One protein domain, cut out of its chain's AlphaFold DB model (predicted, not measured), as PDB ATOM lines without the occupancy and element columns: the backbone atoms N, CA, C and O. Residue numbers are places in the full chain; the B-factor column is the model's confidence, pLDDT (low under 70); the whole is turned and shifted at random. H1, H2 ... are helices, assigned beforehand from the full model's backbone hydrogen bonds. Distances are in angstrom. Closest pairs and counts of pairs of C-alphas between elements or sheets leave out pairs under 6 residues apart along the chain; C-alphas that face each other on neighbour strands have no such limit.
ATOM      1  N   GLU A 210      78.736 108.441 312.181       88.56
ATOM      2  CA  GLU A 210      79.624 108.703 313.318       88.56
ATOM      3  C   GLU A 210      81.054 108.217 313.049       88.56
ATOM      4  O   GLU A 210      82.001 108.972 313.234       88.56
ATOM      5  N   LYS A 211      81.211 107.018 312.476       89.38
ATOM      6  CA  LYS A 211      82.514 106.463 312.080       89.38
ATOM      7  C   LYS A 211      83.189 107.321 311.003       89.38
ATOM      8  O   LYS A 211      84.387 107.580 311.085       89.38
ATOM      9  N   VAL A 212      82.415 107.789 310.019       89.19
ATOM     10  CA  VAL A 212      82.893 108.709 308.971       89.19
ATOM     11  C   VAL A 212      83.365 110.028 309.591       89.19
ATOM     12  O   VAL A 212      84.447 110.511 309.267       89.19
ATOM     13  N   ALA A 213      82.584 110.596 310.513       91.19
ATOM     14  CA  ALA A 213      82.929 111.843 311.186       91.19
ATOM     15  C   ALA A 213      84.166 111.718 312.082       91.19
ATOM     16  O   ALA A 213      85.032 112.592 312.055       91.19
ATOM     17  N   ASP A 214      84.275 110.626 312.837       89.69
ATOM     18  CA  ASP A 214      85.420 110.357 313.700       89.69
ATOM     19  C   ASP A 214      86.705 110.218 312.893       89.69
ATOM     20  O   ASP A 214      87.737 110.769 313.280       89.69
ATOM     21  N   GLU A 215      86.647 109.539 311.749       89.31
ATOM     22  CA  GLU A 215      87.811 109.380 310.890       89.31
ATOM     23  C   GLU A 215      88.202 110.695 310.206       89.31
ATOM     24  O   GLU A 215      89.375 111.058 310.222       89.31
ATOM     25  N   ILE A 216      87.238 111.469 309.694       88.56
ATOM     26  CA  ILE A 216      87.502 112.812 309.147       88.56
ATOM     27  C   ILE A 216      88.128 113.715 310.221       88.56
ATOM     28  O   ILE A 216      89.125 114.384 309.958       88.56
ATOM     29  N   SER A 217      87.597 113.695 311.449       89.31
ATOM     30  CA  SER A 217      88.140 114.492 312.556       89.31
ATOM     31  C   SER A 217      89.559 114.074 312.935       89.31
ATOM     32  O   SER A 217      90.385 114.919 313.265       89.31
ATOM     33  N   PHE A 218      89.863 112.777 312.854       86.56
ATOM     34  CA  PHE A 218      91.199 112.257 313.107       86.56
ATOM     35  C   PHE A 218      92.182 112.660 312.000       86.56
ATOM     36  O   PHE A 218      93.313 113.045 312.292       86.56
ATOM     37  N   ARG A 219      91.750 112.621 310.734       84.38
ATOM     38  CA  ARG A 219      92.592 112.977 309.583       84.38
ATOM     39  C   ARG A 219      92.932 114.461 309.531       84.38
ATOM     40  O   ARG A 219      94.090 114.777 309.280       84.38
ATOM     41  N   LEU A 220      91.961 115.318 309.846       84.25
ATOM     42  CA  LEU A 220      92.135 116.770 309.966       84.25
ATOM     43  C   LEU A 220      92.748 117.199 311.316       84.25
ATOM     44  O   LEU A 220      93.000 118.380 311.521       84.25
ATOM     45  N   GLN A 221      92.958 116.261 312.252       78.62
ATOM     46  CA  GLN A 221      93.386 116.532 313.632       78.62
ATOM     47  C   GLN A 221      92.522 117.597 314.339       78.62
ATOM     48  O   GLN A 221      92.998 118.430 315.111       78.62
ATOM     49  N   GLU A 222      91.215 117.557 314.088       81.69
ATOM     50  CA  GLU A 222      90.281 118.573 314.558       81.69
ATOM     51  C   GLU A 222      89.939 118.372 316.041       81.69
ATOM     52  O   GLU A 222      89.393 117.326 316.420       81.69
ATOM     53  N   PRO A 223      90.153 119.383 316.905       81.81
ATOM     54  CA  PRO A 223      89.780 119.289 318.314       81.81
ATOM     55  C   PRO A 223      88.254 119.275 318.506       81.81
ATOM     56  O   PRO A 223      87.757 118.769 319.511       81.81
ATOM     57  N   LYS A 224      87.487 119.817 317.547       87.25
ATOM     58  CA  LYS A 224      86.020 119.944 317.611       87.25
ATOM     59  C   LYS A 224      85.317 118.878 316.766       87.25
ATOM     60  O   LYS A 224      84.679 119.187 315.759       87.25
ATOM     61  N   LYS A 225      85.370 117.623 317.211       90.31
ATOM     62  CA  LYS A 225      84.772 116.468 316.507       90.31
ATOM     63  C   LYS A 225      83.264 116.602 316.260       90.31
ATOM     64  O   LYS A 225      82.776 116.231 315.195       90.31
ATOM     65  N   ASP A 226      82.538 117.240 317.180       91.38
ATOM     66  CA  ASP A 226      81.094 117.494 317.046       91.38
ATOM     67  C   ASP A 226      80.741 118.366 315.835       91.38
ATOM     68  O   ASP A 226      79.646 118.259 315.269       91.38
ATOM     69  N   LEU A 227      81.653 119.265 315.446       92.56
ATOM     70  CA  LEU A 227      81.466 120.103 314.269       92.56
ATOM     71  C   LEU A 227      81.527 119.243 313.009       92.56
ATOM     72  O   LEU A 227      80.624 119.325 312.180       92.56
ATOM     73  N   ILE A 228      82.524 118.361 312.916       93.31
ATOM     74  CA  ILE A 228      82.667 117.412 311.811       93.31
ATOM     75  C   ILE A 228      81.456 116.477 311.742       93.31
ATOM     76  O   ILE A 228      80.854 116.342 310.680       93.31
ATOM     77  N   ALA A 229      81.002 115.924 312.869       92.44
ATOM     78  CA  ALA A 229      79.797 115.092 312.911       92.44
ATOM     79  C   ALA A 229      78.559 115.821 312.366       92.44
ATOM     80  O   ALA A 229      77.750 115.248 311.629       92.44
ATOM     81  N   ARG A 230      78.425 117.115 312.675       93.81
ATOM     82  CA  ARG A 230      77.345 117.956 312.151       93.81
ATOM     83  C   ARG A 230      77.487 118.216 310.654       93.81
ATOM     84  O   ARG A 230      76.474 118.170 309.962       93.81
ATOM     85  N   VAL A 231      78.702 118.455 310.165       93.19
ATOM     86  CA  VAL A 231      78.995 118.612 308.734       93.19
ATOM     87  C   VAL A 231      78.590 117.348 307.979       93.19
ATOM     88  O   VAL A 231      77.780 117.438 307.060       93.19
ATOM     89  N   VAL A 232      79.035 116.167 308.422       93.88
ATOM     90  CA  VAL A 232      78.656 114.886 307.798       93.88
ATOM     91  C   VAL A 232      77.137 114.675 307.850       93.88
ATOM     92  O   VAL A 232      76.560 114.185 306.885       93.88
ATOM     93  N   ARG A 233      76.454 115.118 308.916       93.44
ATOM     94  CA  ARG A 233      74.986 115.012 309.039       93.44
ATOM     95  C   ARG A 233      74.224 115.857 308.032       93.44
ATOM     96  O   ARG A 233      73.192 115.425 307.534       93.44
ATOM     97  N   ILE A 234      74.688 117.082 307.805       94.25
ATOM     98  CA  ILE A 234      74.015 118.049 306.931       94.25
ATOM     99  C   ILE A 234      74.330 117.747 305.465       94.25
ATOM    100  O   ILE A 234      73.456 117.824 304.608       94.25
ATOM    101  N   ILE A 235      75.586 117.411 305.179       93.38
ATOM    102  CA  ILE A 235      76.106 117.262 303.820       93.38
ATOM    103  C   ILE A 235      75.942 115.820 303.300       93.38
ATOM    104  O   ILE A 235      75.717 115.618 302.105       93.38
ATOM    105  N   GLY A 236      76.010 114.828 304.189       92.06
ATOM    106  CA  GLY A 236      75.977 113.397 303.880       92.06
ATOM    107  C   GLY A 236      77.370 112.792 303.656       92.06
ATOM    108  O   GLY A 236      78.301 113.479 303.231       92.06
ATOM    109  N   ASN A 237      77.496 111.480 303.899       90.69
ATOM    110  CA  ASN A 237      78.765 110.733 303.852       90.69
ATOM    111  C   ASN A 237      79.545 110.956 302.547       90.69
ATOM    112  O   ASN A 237      80.709 111.341 302.581       90.69
ATOM    113  N   LYS A 238      78.889 110.791 301.390       90.81
ATOM    114  CA  LYS A 238      79.526 110.882 300.061       90.81
ATOM    115  C   LYS A 238      80.232 112.217 299.838       90.81
ATOM    116  O   LYS A 238      81.378 112.280 299.406       90.81
ATOM    117  N   LYS A 239      79.520 113.302 300.139       92.56
ATOM    118  CA  LYS A 239      80.010 114.662 299.933       92.56
ATOM    119  C   LYS A 239      81.064 115.037 300.976       92.56
ATOM    120  O   LYS A 239      82.028 115.702 300.625       92.56
ATOM    121  N   ALA A 240      80.924 114.581 302.221       92.38
ATOM    122  CA  ALA A 240      81.934 114.810 303.254       92.38
ATOM    123  C   ALA A 240      83.266 114.110 302.930       92.38
ATOM    124  O   ALA A 240      84.323 114.719 303.062       92.38
ATOM    125  N   ILE A 241      83.216 112.865 302.444       89.50
ATOM    126  CA  ILE A 241      84.406 112.126 301.994       89.50
ATOM    127  C   ILE A 241      85.035 112.811 300.775       89.50
ATOM    128  O   ILE A 241      86.250 112.986 300.734       89.50
ATOM    129  N   LYS A 242      84.224 113.266 299.811       91.38
ATOM    130  CA  LYS A 242      84.716 114.032 298.658       91.38
ATOM    131  C   LYS A 242      85.458 115.307 299.085       91.38
ATOM    132  O   LYS A 242      86.566 115.536 298.618       91.38
ATOM    133  N   LEU A 243      84.892 116.084 300.011       90.81
ATOM    134  CA  LEU A 243      85.534 117.290 300.549       90.81
ATOM    135  C   LEU A 243      86.850 116.976 301.268       90.81
ATOM    136  O   LEU A 243      87.813 117.726 301.131       90.81
ATOM    137  N   LEU A 244      86.918 115.864 302.005       87.81
ATOM    138  CA  LEU A 244      88.164 115.412 302.624       87.81
ATOM    139  C   LEU A 244      89.248 115.142 301.565       87.81
ATOM    140  O   LEU A 244      90.397 115.528 301.765       87.81
ATOM    141  N   MET A 245      88.893 114.502 300.445       86.88
ATOM    142  CA  MET A 245      89.837 114.245 299.350       86.88
ATOM    143  C   MET A 245      90.301 115.540 298.672       86.88
ATOM    144  O   MET A 245      91.499 115.715 298.475       86.88
ATOM    145  N   GLU A 246      89.381 116.463 298.385       86.31
ATOM    146  CA  GLU A 246      89.705 117.783 297.818       86.31
ATOM    147  C   GLU A 246      90.608 118.599 298.757       86.31
ATOM    148  O   GLU A 246      91.552 119.248 298.311       86.31
ATOM    149  N   THR A 247      90.367 118.527 300.069       85.50
ATOM    150  CA  THR A 247      91.197 119.206 301.078       85.50
ATOM    151  C   THR A 247      92.608 118.615 301.121       85.50
ATOM    152  O   THR A 247      93.578 119.362 301.211       85.50
ATOM    153  N   ALA A 248      92.740 117.288 301.001       81.94
ATOM    154  CA  ALA A 248      94.043 116.627 300.948       81.94
ATOM    155  C   ALA A 248      94.849 117.014 299.692       81.94
ATOM    156  O   ALA A 248      96.059 117.209 299.781       81.94
ATOM    157  N   GLU A 249      94.195 117.166 298.537       80.50
ATOM    158  CA  GLU A 249      94.843 117.644 297.307       80.50
ATOM    159  C   GLU A 249      95.258 119.120 297.419       80.50
ATOM    160  O   GLU A 249      96.376 119.487 297.058       80.50
ATOM    161  N   ALA A 250      94.397 119.972 297.982       80.12
ATOM    162  CA  ALA A 250      94.705 121.386 298.181       80.12
ATOM    163  C   ALA A 250      95.902 121.602 299.125       80.12
ATOM    164  O   ALA A 250      96.725 122.488 298.886       80.12
ATOM    165  N   GLU A 251      96.030 120.784 300.172       77.31
ATOM    166  CA  GLU A 251      97.183 120.808 301.076       77.31
ATOM    167  C   GLU A 251      98.460 120.300 300.396       77.31
ATOM    168  O   GLU A 251      99.500 120.952 300.505       77.31
ATOM    169  N   GLN A 252      98.390 119.198 299.635       70.06
ATOM    170  CA  GLN A 252      99.530 118.684 298.865       70.06
ATOM    171  C   GLN A 252     100.050 119.725 297.863       70.06
ATOM    172  O   GLN A 252     101.258 119.846 297.646       70.06
ATOM    173  N   ASN A 253      99.139 120.514 297.294       74.94
ATOM    174  CA  ASN A 253      99.461 121.598 296.374       74.94
ATOM    175  C   ASN A 253      99.941 122.873 297.102       74.94
ATOM    176  O   ASN A 253     100.234 123.875 296.451       74.94
ATOM    177  N   GLY A 254     100.050 122.844 298.437       67.75
ATOM    178  CA  GLY A 254     100.554 123.937 299.269       67.75
ATOM    179  C   GLY A 254      99.577 125.102 299.453       67.75
ATOM    180  O   GLY A 254     100.011 126.211 299.763       67.75
ATOM    181  N   GLY A 255      98.277 124.888 299.229       66.94
ATOM    182  CA  GLY A 255      97.265 125.947 299.192       66.94
ATOM    183  C   GLY A 255      96.669 126.353 300.545       66.94
ATOM    184  O   GLY A 255      96.142 127.458 300.656       66.94
ATOM    185  N   LEU A 256      96.741 125.506 301.580       61.47
ATOM    186  CA  LEU A 256      96.112 125.766 302.881       61.47
ATOM    187  C   LEU A 256      97.061 125.418 304.039       61.47
ATOM    188  O   LEU A 256      97.338 124.251 304.287       61.47
ATOM    189  N   PHE A 257      97.548 126.431 304.761       57.56
ATOM    190  CA  PHE A 257      98.381 126.250 305.956       57.56
ATOM    191  C   PHE A 257      97.549 126.436 307.229       57.56
ATOM    192  O   PHE A 257      96.909 127.473 307.420       57.56
ATOM    193  N   ILE A 258      97.585 125.452 308.130       57.53
ATOM    194  CA  ILE A 258      96.910 125.529 309.430       57.53
ATOM    195  C   ILE A 258      97.721 126.454 310.349       57.53
ATOM    196  O   ILE A 258      98.827 126.152 310.779       57.53
ATOM    197  N   MET A 259      97.159 127.628 310.642       49.00
ATOM    198  CA  MET A 259      97.842 128.766 311.273       49.00
ATOM    199  C   MET A 259      98.125 128.601 312.784       49.00
ATOM    200  O   MET A 259      98.751 129.481 313.382       49.00
TER     201      MET A 259
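What this domain is: This is residues 210 to 259 of the 344 residues of the protein "Phosphorylated adapter RNA export protein" of Suricata suricatta (UniProt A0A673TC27). Picture two helices, H1 and the longer H3, side by side and running the same way with their lines only 4 degrees from each other, while H2 crosses H1 steeply and makes a corner with the beginning of H3. Residues 249 to 254, of which 249 to 252 belong to H3, stick out at the far end of H3, and an unnamed tail follows H3. The printed part has 50 residues with three named helices, H1, H2 and H3 in chain order, and no named strand; the class is all helix. The whole is compact, with a radius of gyration of the C-alphas of 10.8 A and spans of 29 by 22 by 15 A.

Where its parts are: Find C-alpha 210 at (79.624, 108.703, 313.318); from there H1, residues 210 to 219, runs 14.2 A. H2, residues 225 to 235, begins at C-alpha 225 at (84.772, 116.468, 316.507) and is 15.4 A long. H3, residues 237 to 252, runs 22.8 A and ends at C-alpha 252 at (99.530, 118.684, 298.865).

How they stand to each other: Look first at Ala 213 and Ala 229, the closest C-alphas of H1 and H2, 4.8 A apart. These helices touch at a steep tilt of 61 degrees, opposite ways. H3 touches H1 with residues 237 to 244 alone, at a shallow tilt of 4 degrees, the same way; their closest C-alphas, of Val 212 and Asn 237, are 6.9 A apart. H2 and H3 only just touch, only at the corner by their link, with 3 pairs of C-alphas within 8 A; the closest, of Val 232 and Ala 240, are 5.6 A apart. In H1, H2 and H3 every O i to N i+4 pair is within hydrogen-bond range.

The domain as a whole: The farthest C-alphas, of Glu 210 and Gly 254, are 29.5 A apart. The printed part has no cut, and both links are tight. Confidence is low, with pLDDT under 70, at residues 254 to 259.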